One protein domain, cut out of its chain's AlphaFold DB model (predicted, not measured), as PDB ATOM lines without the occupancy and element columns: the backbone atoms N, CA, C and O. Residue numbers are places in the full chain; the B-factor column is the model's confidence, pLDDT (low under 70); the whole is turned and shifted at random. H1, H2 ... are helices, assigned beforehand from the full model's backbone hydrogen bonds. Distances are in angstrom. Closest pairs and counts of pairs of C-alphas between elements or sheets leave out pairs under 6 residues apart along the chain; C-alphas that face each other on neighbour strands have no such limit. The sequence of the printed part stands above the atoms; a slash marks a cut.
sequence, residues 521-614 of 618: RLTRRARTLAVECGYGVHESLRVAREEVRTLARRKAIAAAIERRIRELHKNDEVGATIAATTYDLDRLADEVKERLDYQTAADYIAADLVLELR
ATOM      1  N   ARG A 521      62.366 -10.954  48.815       94.81
ATOM      2  CA  ARG A 521      63.622 -11.710  48.650       94.81
ATOM      3  C   ARG A 521      63.415 -12.968  47.806       94.81
ATOM      4  O   ARG A 521      64.181 -13.209  46.876       94.81
ATOM      5  N   LEU A 522      62.344 -13.713  48.082       96.62
ATOM      6  CA  LEU A 522      61.986 -14.908  47.322       96.62
ATOM      7  C   LEU A 522      61.683 -14.563  45.864       96.62
ATOM      8  O   LEU A 522      62.172 -15.222  44.954       96.62
ATOM      9  N   THR A 523      60.910 -13.502  45.646       96.44
ATOM     10  CA  THR A 523      60.498 -13.077  44.306       96.44
ATOM     11  C   THR A 523      61.691 -12.617  43.472       96.44
ATOM     12  O   THR A 523      61.765 -12.941  42.290       96.44
ATOM     13  N   ARG A 524      62.676 -11.935  44.080       95.19
ATOM     14  CA  ARG A 524      63.956 -11.625  43.416       95.19
ATOM     15  C   ARG A 524      64.678 -12.894  42.973       95.19
ATOM     16  O   ARG A 524      65.066 -12.972  41.814       95.19
ATOM     17  N   ARG A 525      64.812 -13.888  43.858       95.56
ATOM     18  CA  ARG A 525      65.510 -15.138  43.528       95.56
ATOM     19  C   ARG A 525      64.771 -15.952  42.467       95.56
ATOM     20  O   ARG A 525      65.388 -16.366  41.494       95.56
ATOM     21  N   ALA A 526      63.452 -16.089  42.595       96.12
ATOM     22  CA  ALA A 526      62.603 -16.724  41.591       96.12
ATOM     23  C   ALA A 526      62.734 -16.032  40.230       96.12
ATOM     24  O   ALA A 526      62.836 -16.686  39.198       96.12
ATOM     25  N   ARG A 527      62.793 -14.697  40.209       94.94
ATOM     26  CA  ARG A 527      63.013 -13.935  38.979       94.94
ATOM     27  C   ARG A 527      64.356 -14.262  38.331       94.94
ATOM     28  O   ARG A 527      64.375 -14.464  37.124       94.94
ATOM     29  N   THR A 528      65.437 -14.326  39.102       93.69
ATOM     30  CA  THR A 528      66.765 -14.706  38.594       93.69
ATOM     31  C   THR A 528      66.759 -16.132  38.040       93.69
ATOM     32  O   THR A 528      67.120 -16.328  36.885       93.69
ATOM     33  N   LEU A 529      66.223 -17.096  38.798       93.94
ATOM     34  CA  LEU A 529      66.118 -18.497  38.374       93.94
ATOM     35  C   LEU A 529      65.259 -18.679  37.117       93.94
ATOM     36  O   LEU A 529      65.576 -19.491  36.255       93.94
ATOM     37  N   ALA A 530      64.177 -17.913  36.981       94.25
ATOM     38  CA  ALA A 530      63.351 -17.951  35.780       94.25
ATOM     39  C   ALA A 530      64.104 -17.455  34.536       94.25
ATOM     40  O   ALA A 530      63.869 -17.952  33.438       94.25
ATOM     41  N   VAL A 531      65.012 -16.487  34.698       91.06
ATOM     42  CA  VAL A 531      65.844 -15.974  33.599       91.06
ATOM     43  C   VAL A 531      66.964 -16.951  33.248       91.06
ATOM     44  O   VAL A 531      67.193 -17.191  32.067       91.06
ATOM     45  N   GLU A 532      67.642 -17.509  34.253       91.81
ATOM     46  CA  GLU A 532      68.790 -18.409  34.079       91.81
ATOM     47  C   GLU A 532      68.376 -19.794  33.568       91.81
ATOM     48  O   GLU A 532      68.991 -20.323  32.646       91.81
ATOM     49  N   CYS A 533      67.315 -20.368  34.138       92.50
ATOM     50  CA  CYS A 533      66.893 -21.744  33.861       92.50
ATOM     51  C   CYS A 533      65.655 -21.837  32.957       92.50
ATOM     52  O   CYS A 533      65.254 -22.933  32.580       92.50
ATOM     53  N   GLY A 534      65.018 -20.711  32.616       90.81
ATOM     54  CA  GLY A 534      63.803 -20.703  31.795       90.81
ATOM     55  C   GLY A 534      62.545 -21.206  32.511       90.81
ATOM     56  O   GLY A 534      61.581 -21.574  31.844       90.81
ATOM     57  N   TYR A 535      62.533 -21.227  33.848       92.81
ATOM     58  CA  TYR A 535      61.381 -21.684  34.629       92.81
ATOM     59  C   TYR A 535      60.158 -20.765  34.492       92.81
ATOM     60  O   TYR A 535      60.270 -19.535  34.471       92.81
ATOM     61  N   GLY A 536      58.965 -21.368  34.491       92.12
ATOM     62  CA  GLY A 536      57.699 -20.636  34.617       92.12
ATOM     63  C   GLY A 536      57.497 -20.033  36.018       92.12
ATOM     64  O   GLY A 536      58.200 -20.392  36.958       92.12
ATOM     65  N   VAL A 537      56.498 -19.150  36.190       92.50
ATOM     66  CA  VAL A 537      56.230 -18.407  37.452       92.50
ATOM     67  C   VAL A 537      56.171 -19.308  38.689       92.50
ATOM     68  O   VAL A 537      56.741 -18.992  39.733       92.50
ATOM     69  N   HIS A 538      55.420 -20.406  38.609       94.81
ATOM     70  CA  HIS A 538      55.197 -21.276  39.763       94.81
ATOM     71  C   HIS A 538      56.417 -22.140  40.066       94.81
ATOM     72  O   HIS A 538      56.756 -22.351  41.230       94.81
ATOM     73  N   GLU A 539      57.091 -22.610  39.019       95.00
ATOM     74  CA  GLU A 539      58.280 -23.439  39.140       95.00
ATOM     75  C   GLU A 539      59.451 -22.646  39.713       95.00
ATOM     76  O   GLU A 539      60.072 -23.081  40.681       95.00
ATOM     77  N   SER A 540      59.680 -21.434  39.211       96.06
ATOM     78  CA  SER A 540      60.725 -20.552  39.720       96.06
ATOM     79  C   SER A 540      60.508 -20.184  41.191       96.06
ATOM     80  O   SER A 540      61.464 -20.158  41.963       96.06
ATOM     81  N   LEU A 541      59.257 -19.955  41.618       96.94
ATOM     82  CA  LEU A 541      58.922 -19.732  43.027       96.94
ATOM     83  C   LEU A 541      59.139 -20.987  43.873       96.94
ATOM     84  O   LEU A 541      59.611 -20.876  45.003       96.94
ATOM     85  N   ARG A 542      58.798 -22.176  43.362       97.25
ATOM     86  CA  ARG A 542      59.019 -23.445  44.068       97.25
ATOM     87  C   ARG A 542      60.511 -23.677  44.311       97.25
ATOM     88  O   ARG A 542      60.894 -23.883  45.460       97.25
ATOM     89  N   VAL A 543      61.331 -23.566  43.265       97.38
ATOM     90  CA  VAL A 543      62.790 -23.742  43.353       97.38
ATOM     91  C   VAL A 543      63.406 -22.670  44.252       97.38
ATOM     92  O   VAL A 543      64.173 -22.993  45.155       97.38
ATOM     93  N   ALA A 544      62.994 -21.405  44.115       97.25
ATOM     94  CA  ALA A 544      63.466 -20.344  45.002       97.25
ATOM     95  C   ALA A 544      63.126 -20.617  46.477       97.25
ATOM     96  O   ALA A 544      63.932 -20.317  47.356       97.25
ATOM     97  N   ARG A 545      61.946 -21.184  46.781       96.62
ATOM     98  CA  ARG A 545      61.567 -21.510  48.171       96.62
ATOM     99  C   ARG A 545      62.441 -22.616  48.722       96.62
ATOM    100  O   ARG A 545      62.818 -22.567  49.889       96.62
ATOM    101  N   GLU A 546      62.739 -23.606  47.897       96.50
ATOM    102  CA  GLU A 546      63.603 -24.718  48.258       96.50
ATOM    103  C   GLU A 546      65.043 -24.263  48.519       96.50
ATOM    104  O   GLU A 546      65.613 -24.624  49.550       96.50
ATOM    105  N   GLU A 547      65.594 -23.393  47.669       95.19
ATOM    106  CA  GLU A 547      66.910 -22.787  47.887       95.19
ATOM    107  C   GLU A 547      66.938 -21.943  49.164       95.19
ATOM    108  O   GLU A 547      67.808 -22.141  50.010       95.19
ATOM    109  N   VAL A 548      65.957 -21.053  49.365       94.31
ATOM    110  CA  VAL A 548      65.885 -20.208  50.569       94.31
ATOM    111  C   VAL A 548      65.761 -21.059  51.836       94.31
ATOM    112  O   VAL A 548      66.439 -20.784  52.825       94.31
ATOM    113  N   ARG A 549      64.946 -22.123  51.820       93.31
ATOM    114  CA  ARG A 549      64.842 -23.072  52.943       93.31
ATOM    115  C   ARG A 549      66.148 -23.819  53.181       93.31
ATOM    116  O   ARG A 549      66.509 -24.069  54.325       93.31
ATOM    117  N   THR A 550      66.856 -24.195  52.123       91.44
ATOM    118  CA  THR A 550      68.128 -24.914  52.233       91.44
ATOM    119  C   THR A 550      69.225 -24.019  52.796       91.44
ATOM    120  O   THR A 550      69.914 -24.441  53.719       91.44
ATOM    121  N   LEU A 551      69.311 -22.763  52.353       90.12
ATOM    122  CA  LEU A 551      70.218 -21.765  52.922       90.12
ATOM    123  C   LEU A 551      69.887 -21.459  54.387       90.12
ATOM    124  O   LEU A 551      70.786 -21.397  55.220       90.12
ATOM    125  N   ALA A 552      68.602 -21.330  54.729       91.31
ATOM    126  CA  ALA A 552      68.182 -21.123  56.115       91.31
ATOM    127  C   ALA A 552      68.560 -22.312  57.015       91.31
ATOM    128  O   ALA A 552      69.060 -22.104  58.119       91.31
ATOM    129  N   ARG A 553      68.375 -23.554  56.536       90.81
ATOM    130  CA  ARG A 553      68.803 -24.769  57.250       90.81
ATOM    131  C   ARG A 553      70.317 -24.817  57.429       90.81
ATOM    132  O   ARG A 553      70.764 -25.045  58.545       90.81
ATOM    133  N   ARG A 554      71.092 -24.556  56.370       87.94
ATOM    134  CA  ARG A 554      72.563 -24.499  56.436       87.94
ATOM    135  C   ARG A 554      73.036 -23.488  57.472       87.94
ATOM    136  O   ARG A 554      73.770 -23.859  58.377       87.94
ATOM    137  N   LYS A 555      72.498 -22.267  57.432       90.00
ATOM    138  CA  LYS A 555      72.828 -21.218  58.403       90.00
ATOM    139  C   LYS A 555      72.493 -21.614  59.845       90.00
ATOM    140  O   LYS A 555      73.250 -21.299  60.757       90.00
ATOM    141  N   ALA A 556      71.372 -22.302  60.068       91.25
ATOM    142  CA  ALA A 556      70.999 -22.783  61.398       91.25
ATOM    143  C   ALA A 556      71.943 -23.887  61.908       91.25
ATOM    144  O   ALA A 556      72.321 -23.867  63.078       91.25
ATOM    145  N   ILE A 557      72.348 -24.817  61.035       88.00
ATOM    146  CA  ILE A 557      73.317 -25.873  61.362       88.00
ATOM    147  C   ILE A 557      74.686 -25.254  61.671       88.00
ATOM    148  O   ILE A 557      75.255 -25.557  62.716       88.00
ATOM    149  N   ALA A 558      75.167 -24.336  60.830       86.44
ATOM    150  CA  ALA A 558      76.413 -23.604  61.051       86.44
ATOM    151  C   ALA A 558      76.409 -22.867  62.403       86.44
ATOM    152  O   ALA A 558      77.339 -23.016  63.191       86.44
ATOM    153  N   ALA A 559      75.318 -22.167  62.739       88.31
ATOM    154  CA  ALA A 559      75.177 -21.487  64.029       88.31
ATOM    155  C   ALA A 559      75.153 -22.457  65.231       88.31
ATOM    156  O   ALA A 559      75.652 -22.132  66.311       88.31
ATOM    157  N   ALA A 560      74.570 -23.651  65.070       89.19
ATOM    158  CA  ALA A 560      74.573 -24.681  66.107       89.19
ATOM    159  C   ALA A 560      75.976 -25.279  66.314       89.19
ATOM    160  O   ALA A 560      76.401 -25.453  67.457       89.19
ATOM    161  N   ILE A 561      76.706 -25.536  65.223       87.50
ATOM    162  CA  ILE A 561      78.106 -25.982  65.247       87.50
ATOM    163  C   ILE A 561      78.974 -24.933  65.942       87.50
ATOM    164  O   ILE A 561      79.715 -25.265  66.862       87.50
ATOM    165  N   GLU A 562      78.836 -23.663  65.569       87.50
ATOM    166  CA  GLU A 562      79.591 -22.558  66.158       87.50
ATOM    167  C   GLU A 562      79.341 -22.446  67.670       87.50
ATOM    168  O   GLU A 562      80.279 -22.347  68.464       87.50
ATOM    169  N   ARG A 563      78.074 -22.539  68.099       89.38
ATOM    170  CA  ARG A 563      77.721 -22.577  69.525       89.38
ATOM    171  C   ARG A 563      78.372 -23.764  70.225       89.38
ATOM    172  O   ARG A 563      78.903 -23.604  71.320       89.38
ATOM    173  N   ARG A 564      78.377 -24.934  69.584       87.94
ATOM    174  CA  ARG A 564      78.990 -26.133  70.151       87.94
ATOM    175  C   ARG A 564      80.508 -26.010  70.270       87.94
ATOM    176  O   ARG A 564      81.057 -26.406  71.294       87.94
ATOM    177  N   ILE A 565      81.178 -25.429  69.275       85.38
ATOM    178  CA  ILE A 565      82.619 -25.138  69.319       85.38
ATOM    179  C   ILE A 565      82.918 -24.186  70.481       85.38
ATOM    180  O   ILE A 565      83.818 -24.470  71.271       85.38
ATOM    181  N   ARG A 566      82.128 -23.117  70.650       86.56
ATOM    182  CA  ARG A 566      82.278 -22.188  71.783       86.56
ATOM    183  C   ARG A 566      82.052 -22.858  73.139       86.56
ATOM    184  O   ARG A 566      82.791 -22.598  74.081       86.56
ATOM    185  N   GLU A 567      81.076 -23.755  73.247       89.00
ATOM    186  CA  GLU A 567      80.834 -24.515  74.480       89.00
ATOM    187  C   GLU A 567      81.977 -25.467  74.842       89.00
ATOM    188  O   GLU A 567      82.254 -25.659  76.027       89.00
ATOM    189  N   LEU A 568      82.618 -26.081  73.844       86.56
ATOM    190  CA  LEU A 568      83.766 -26.962  74.056       86.56
ATOM    191  C   LEU A 568      85.008 -26.177  74.501       86.56
ATOM    192  O   LEU A 568      85.777 -26.675  75.317       86.56
ATOM    193  N   HIS A 569      85.154 -24.934  74.041       87.06
ATOM    194  CA  HIS A 569      86.272 -24.043  74.364       87.06
ATOM    195  C   HIS A 569      85.926 -23.017  75.457       87.06
ATOM    196  O   HIS A 569      86.483 -21.926  75.488       87.06
ATOM    197  N   LYS A 570      85.029 -23.352  76.398       84.19
ATOM    198  CA  LYS A 570      84.598 -22.438  77.480       84.19
ATOM    199  C   LYS A 570      85.734 -21.818  78.302       84.19
ATOM    200  O   LYS A 570      85.535 -20.755  78.877       84.19
ATOM    201  N   ASN A 571      86.887 -22.481  78.374       87.25
ATOM    202  CA  ASN A 571      88.047 -22.020  79.139       87.25
ATOM    203  C   ASN A 571      89.093 -21.284  78.275       87.25
ATOM    204  O   ASN A 571      90.090 -20.823  78.819       87.25
ATOM    205  N   ASP A 572      88.886 -21.194  76.957       86.50
ATOM    206  CA  ASP A 572      89.796 -20.560  75.999       86.50
ATOM    207  C   ASP A 572      88.999 -19.799  74.925       86.50
ATOM    208  O   ASP A 572      88.687 -20.305  73.845       86.50
ATOM    209  N   GLU A 573      88.639 -18.558  75.248       84.94
ATOM    210  CA  GLU A 573      87.848 -17.673  74.386       84.94
ATOM    211  C   GLU A 573      88.577 -17.316  73.077       84.94
ATOM    212  O   GLU A 573      87.953 -17.174  72.017       84.94
ATOM    213  N   VAL A 574      89.912 -17.240  73.126       85.31
ATOM    214  CA  VAL A 574      90.751 -16.972  71.954       85.31
ATOM    215  C   VAL A 574      90.749 -18.190  71.032       85.31
ATOM    216  O   VAL A 574      90.482 -18.046  69.839       85.31
ATOM    217  N   GLY A 575      90.940 -19.395  71.580       81.88
ATOM    218  CA  GLY A 575      90.833 -20.649  70.833       81.88
ATOM    219  C   GLY A 575      89.448 -20.858  70.213       81.88
ATOM    220  O   GLY A 575      89.346 -21.261  69.056       81.88
ATOM    221  N   ALA A 576      88.379 -20.497  70.930       79.44
ATOM    222  CA  ALA A 576      87.011 -20.555  70.419       79.44
ATOM    223  C   ALA A 576      86.795 -19.630  69.209       79.44
ATOM    224  O   ALA A 576      86.146 -20.020  68.236       79.44
ATOM    225  N   THR A 577      87.344 -18.415  69.269       83.06
ATOM    226  CA  THR A 577      87.236 -17.419  68.197       83.06
ATOM    227  C   THR A 577      88.053 -17.835  66.982       83.06
ATOM    228  O   THR A 577      87.525 -17.822  65.874       83.06
ATOM    229  N   ILE A 578      89.298 -18.283  67.185       83.75
ATOM    230  CA  ILE A 578      90.156 -18.795  66.110       83.75
ATOM    231  C   ILE A 578      89.507 -20.014  65.452       83.75
ATOM    232  O   ILE A 578      89.454 -20.083  64.231       83.75
ATOM    233  N   ALA A 579      88.962 -20.957  66.221       80.31
ATOM    234  CA  ALA A 579      88.270 -22.112  65.658       80.31
ATOM    235  C   ALA A 579      87.033 -21.691  64.847       80.31
ATOM    236  O   ALA A 579      86.850 -22.156  63.725       80.31
ATOM    237  N   ALA A 580      86.208 -20.781  65.375       79.31
ATOM    238  CA  ALA A 580      85.017 -20.302  64.676       79.31
ATOM    239  C   ALA A 580      85.338 -19.560  63.364       79.31
ATOM    240  O   ALA A 580      84.554 -19.652  62.426       79.31
ATOM    241  N   THR A 581      86.471 -18.853  63.284       84.31
ATOM    242  CA  THR A 581      86.895 -18.139  62.066       84.31
ATOM    243  C   THR A 581      87.733 -18.988  61.112       84.31
ATOM    244  O   THR A 581      87.744 -18.716  59.916       84.31
ATOM    245  N   THR A 582      88.428 -20.014  61.611       89.12
ATOM    246  CA  THR A 582      89.303 -20.877  60.798       89.12
ATOM    247  C   THR A 582      88.532 -22.023  60.145       89.12
ATOM    248  O   THR A 582      88.876 -22.440  59.039       89.12
ATOM    249  N   TYR A 583      87.491 -22.552  60.798       87.00
ATOM    250  CA  TYR A 583      86.652 -23.584  60.196       87.00
ATOM    251  C   TYR A 583      85.626 -22.966  59.244       87.00
ATOM    252  O   TYR A 583      84.850 -22.095  59.627       87.00
ATOM    253  N   ASP A 584      85.563 -23.485  58.016       88.38
ATOM    254  CA  ASP A 584      84.449 -23.226  57.104       88.38
ATOM    255  C   ASP A 584      83.190 -23.916  57.656       88.38
ATOM    256  O   ASP A 584      82.950 -25.110  57.442       88.38
ATOM    257  N   LEU A 585      82.416 -23.162  58.438       85.81
ATOM    258  CA  LEU A 585      81.205 -23.643  59.100       85.81
ATOM    259  C   LEU A 585      80.146 -24.119  58.098       85.81
ATOM    260  O   LEU A 585      79.360 -25.007  58.434       85.81
ATOM    261  N   ASP A 586      80.130 -23.568  56.882       83.38
ATOM    262  CA  ASP A 586      79.197 -23.971  55.832       83.38
ATOM    263  C   ASP A 586      79.596 -25.326  55.242       83.38
ATOM    264  O   ASP A 586      78.748 -26.213  55.098       83.38
ATOM    265  N   ARG A 587      80.893 -25.538  54.990       88.44
ATOM    266  CA  ARG A 587      81.411 -26.856  54.600       88.44
ATOM    267  C   ARG A 587      81.186 -27.895  55.693       88.44
ATOM    268  O   ARG A 587      80.748 -29.004  55.391       88.44
ATOM    269  N   LEU A 588      81.427 -27.547  56.959       85.56
ATOM    270  CA  LEU A 588      81.171 -28.461  58.075       85.56
ATOM    271  C   LEU A 588      79.677 -28.789  58.187       85.56
ATOM    272  O   LEU A 588      79.316 -29.931  58.454       85.56
ATOM    273  N   ALA A 589      78.797 -27.812  57.952       83.06
ATOM    274  CA  ALA A 589      77.355 -28.032  57.920       83.06
ATOM    275  C   ALA A 589      76.939 -28.986  56.788       83.06
ATOM    276  O   ALA A 589      76.056 -29.818  57.003       83.06
ATOM    277  N   ASP A 590      77.572 -28.904  55.615       84.88
ATOM    278  CA  ASP A 590      77.342 -29.845  54.516       84.88
ATOM    279  C   ASP A 590      77.868 -31.256  54.847       84.88
ATOM    280  O   ASP A 590      77.134 -32.227  54.662       84.88
ATOM    281  N   GLU A 591      79.057 -31.393  55.442       89.12
ATOM    282  CA  GLU A 591      79.584 -32.698  55.884       89.12
ATOM    283  C   GLU A 591      78.728 -33.328  56.997       89.12
ATOM    284  O   GLU A 591      78.450 -34.529  56.985       89.12
ATOM    285  N   VAL A 592      78.263 -32.516  57.952       86.56
ATOM    286  CA  VAL A 592      77.328 -32.955  58.996       86.56
ATOM    287  C   VAL A 592      76.021 -33.412  58.365       86.56
ATOM    288  O   VAL A 592      75.508 -34.458  58.744       86.56
ATOM    289  N   LYS A 593      75.496 -32.674  57.381       84.44
ATOM    290  CA  LYS A 593      74.272 -33.034  56.659       84.44
ATOM    291  C   LYS A 593      74.411 -34.358  55.901       84.44
ATOM    292  O   LYS A 593      73.460 -35.131  55.894       84.44
ATOM    293  N   GLU A 594      75.558 -34.624  55.278       89.38
ATOM    294  CA  GLU A 594      75.821 -35.887  54.572       89.38
ATOM    295  C   GLU A 594      75.932 -37.088  55.517       89.38
ATOM    296  O   GLU A 594      75.542 -38.196  55.152       89.38
ATOM    297  N   ARG A 595      76.442 -36.876  56.735       87.62
ATOM    298  CA  ARG A 595      76.596 -37.932  57.749       87.62
ATOM    299  C   ARG A 595      75.392 -38.084  58.675       87.62
ATOM    300  O   ARG A 595      75.343 -39.053  59.432       87.62
ATOM    301  N   LEU A 596      74.452 -37.137  58.666       83.50
ATOM    302  CA  LEU A 596      73.296 -37.172  59.552       83.50
ATOM    303  C   LEU A 596      72.339 -38.288  59.123       83.50
ATOM    304  O   LEU A 596      71.690 -38.204  58.081       83.50
ATOM    305  N   ASP A 597      72.189 -39.303  59.970       85.81
ATOM    306  CA  ASP A 597      71.078 -40.238  59.848       85.81
ATOM    307  C   ASP A 597      69.801 -39.572  60.378       85.81
ATOM    308  O   ASP A 597      69.520 -39.542  61.581       85.81
ATOM    309  N   TYR A 598      69.033 -38.998  59.451       81.38
ATOM    310  CA  TYR A 598      67.764 -38.338  59.748       81.38
ATOM    311  C   TYR A 598      66.764 -39.251  60.456       81.38
ATOM    312  O   TYR A 598      65.925 -38.744  61.197       81.38
ATOM    313  N   GLN A 599      66.843 -40.564  60.239       81.56
ATOM    314  CA  GLN A 599      65.912 -41.507  60.836       81.56
ATOM    315  C   GLN A 599      66.212 -41.676  62.325       81.56
ATOM    316  O   GLN A 599      65.337 -41.439  63.153       81.56
ATOM    317  N   THR A 600      67.479 -41.904  62.671       81.44
ATOM    318  CA  THR A 600      67.929 -41.940  64.071       81.44
ATOM    319  C   THR A 600      67.669 -40.612  64.798       81.44
ATOM    320  O   THR A 600      67.239 -40.601  65.953       81.44
ATOM    321  N   ALA A 601      67.886 -39.470  64.134       78.62
ATOM    322  CA  ALA A 601      67.607 -38.159  64.724       78.62
ATOM    323  C   ALA A 601      66.104 -37.929  64.971       78.62
ATOM    324  O   ALA A 601      65.727 -37.383  66.009       78.62
ATOM    325  N   ALA A 602      65.245 -38.353  64.038       81.62
ATOM    326  CA  ALA A 602      63.797 -38.265  64.194       81.62
ATOM    327  C   ALA A 602      63.296 -39.153  65.342       81.62
ATOM    328  O   ALA A 602      62.489 -38.689  66.144       81.62
ATOM    329  N   ASP A 603      63.822 -40.375  65.464       83.62
ATOM    330  CA  ASP A 603      63.473 -41.302  66.544       83.62
ATOM    331  C   ASP A 603      63.862 -40.742  67.921       83.62
ATOM    332  O   ASP A 603      63.084 -40.828  68.872       83.62
ATOM    333  N   TYR A 604      65.028 -40.093  68.025       81.75
ATOM    334  CA  TYR A 604      65.468 -39.445  69.265       81.75
ATOM    335  C   TYR A 604      64.562 -38.271  69.661       81.75
ATOM    336  O   TYR A 604      64.132 -38.177  70.809       81.75
ATOM    337  N   ILE A 605      64.229 -37.392  68.708       81.94
ATOM    338  CA  ILE A 605      63.338 -36.245  68.950       81.94
ATOM    339  C   ILE A 605      61.924 -36.720  69.302       81.94
ATOM    340  O   ILE A 605      61.286 -36.154  70.185       81.94
ATOM    341  N   ALA A 606      61.429 -37.770  68.639       81.69
ATOM    342  CA  ALA A 606      60.132 -38.356  68.948       81.69
ATOM    343  C   ALA A 606      60.099 -38.943  70.367       81.69
ATOM    344  O   ALA A 606      59.123 -38.729  71.085       81.69
ATOM    345  N   ALA A 607      61.160 -39.635  70.795       83.81
ATOM    346  CA  ALA A 607      61.268 -40.157  72.155       83.81
ATOM    347  C   ALA A 607      61.284 -39.036  73.211       83.81
ATOM    348  O   ALA A 607      60.597 -39.151  74.226       83.81
ATOM    349  N   ASP A 608      62.008 -37.946  72.951       82.56
ATOM    350  CA  ASP A 608      62.094 -36.782  73.845       82.56
ATOM    351  C   ASP A 608      60.751 -36.034  73.949       82.56
ATOM    352  O   ASP A 608      60.252 -35.791  75.046       82.56
ATOM    353  N   LEU A 609      60.078 -35.790  72.817       82.69
ATOM    354  CA  LEU A 609      58.734 -35.193  72.783       82.69
ATOM    355  C   LEU A 609      57.694 -36.051  73.513       82.69
ATOM    356  O   LEU A 609      56.818 -35.517  74.188       82.69
ATOM    357  N   VAL A 610      57.770 -37.380  73.394       85.44
ATOM    358  CA  VAL A 610      56.873 -38.300  74.115       85.44
ATOM    359  C   VAL A 610      57.135 -38.272  75.624       85.44
ATOM    360  O   VAL A 610      56.186 -38.403  76.397       85.44
ATOM    361  N   LEU A 611      58.385 -38.080  76.057       77.38
ATOM    362  CA  LEU A 611      58.726 -37.902  77.472       77.38
ATOM    363  C   LEU A 611      58.217 -36.563  78.014       77.38
ATOM    364  O   LEU A 611      57.681 -36.526  79.118       77.38
ATOM    365  N   GLU A 612      58.325 -35.486  77.236       76.31
ATOM    366  CA  GLU A 612      57.856 -34.154  77.630       76.31
ATOM    367  C   GLU A 612      56.318 -34.056  77.659       76.31
ATOM    368  O   GLU A 612      55.742 -33.416  78.538       76.31
ATOM    369  N   LEU A 613      55.634 -34.759  76.750       75.06
ATOM    370  CA  LEU A 613      54.172 -34.840  76.690       75.06
ATOM    371  C   LEU A 613      53.556 -35.797  77.719       75.06
ATOM    372  O   LEU A 613      52.329 -35.880  77.779       75.06
ATOM    373  N   ARG A 614      54.356 -36.519  78.515       71.94
ATOM    374  CA  ARG A 614      53.874 -37.383  79.601       71.94
ATOM    375  C   ARG A 614      53.939 -36.599  80.922       71.94
ATOM    376  O   ARG A 614      54.974 -36.615  81.581       71.94
TER     377      ARG A 614
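This is residues 521 to 614 of the 618 residues of an uncharacterized protein of Kribbella solani (UniProt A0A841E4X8). One long helix, H2, is the spine of this model, with a shorter helix folded back on it near each end: H1 crosses steeply over its first part, and H3 makes a helical hairpin with its last part. H4 crosses the later half of H2 almost at right angles and leads away to a free arm, residues 594 to 614, which holds H5 and sticks out from the rest. The printed part has 94 residues with five named helices, H1 to H5 in chain order, and no named strand; the class is all helix. It is only just loose, close to extended, with a radius of gyration of the C-alphas of 18.4 A, and its outline is flat, spanning 52 by 42 by 22 A.

The hub is H2, residues 537 to 568, which touches three other helices. With residues 537 to 548 alone it touches H1, residues 521 to 533; the closest C-alphas are those of Ala 526 and Ser 540, 4.7 A apart. H1 and H2 run opposite ways at a steep tilt of 61 degrees. With residues 562 to 566 alone H2 touches H3, residues 573 to 582; the closest C-alphas, of Arg 566 and Ala 576, are 5.2 A apart. This hairpin runs opposite ways at a shallow tilt of 32 degrees, only just short of steep. With residues 554 to 562 alone H2 touches H4, residues 585 to 595, about perpendicular at 80 degrees; the closest C-alphas, of Ala 558 and Leu 585, are 5.2 A apart. The helix packing is mostly crossed, only just, with 1 of these 3 pairs at a shallow tilt. H3 and H4 meet only through their link. H5, residues 598 to 612, touches no helix and is apart from H4 and H2. In H1, H2, H3, H4 and H5 every O i to N i+4 pair is within hydrogen-bond range.

H2 is 46.6 A from first to last C-alpha, from Val 537 at (56.230, -18.407, 37.452) to Leu 568 at (83.766, -26.962, 74.056). H1 begins at Arg 521, C-alpha (63.622, -11.710, 48.650), and is 18.2 A long. H3 measures 14.0 A and H4 15.1 A. H5 is 20.9 A long and ends at Glu 612, C-alpha (57.856, -34.154, 77.630).

The two C-alphas farthest apart are those of Gly 536 and Asn 571, 53.9 A. Without residues 594 to 614, which stand free, the body of 73 residues spans 54 by 21 by 15 A. The printed part has no cut, and its four links between helices are tight. The mean pLDDT of the printed part is 88.0, and no printed residue is under 70.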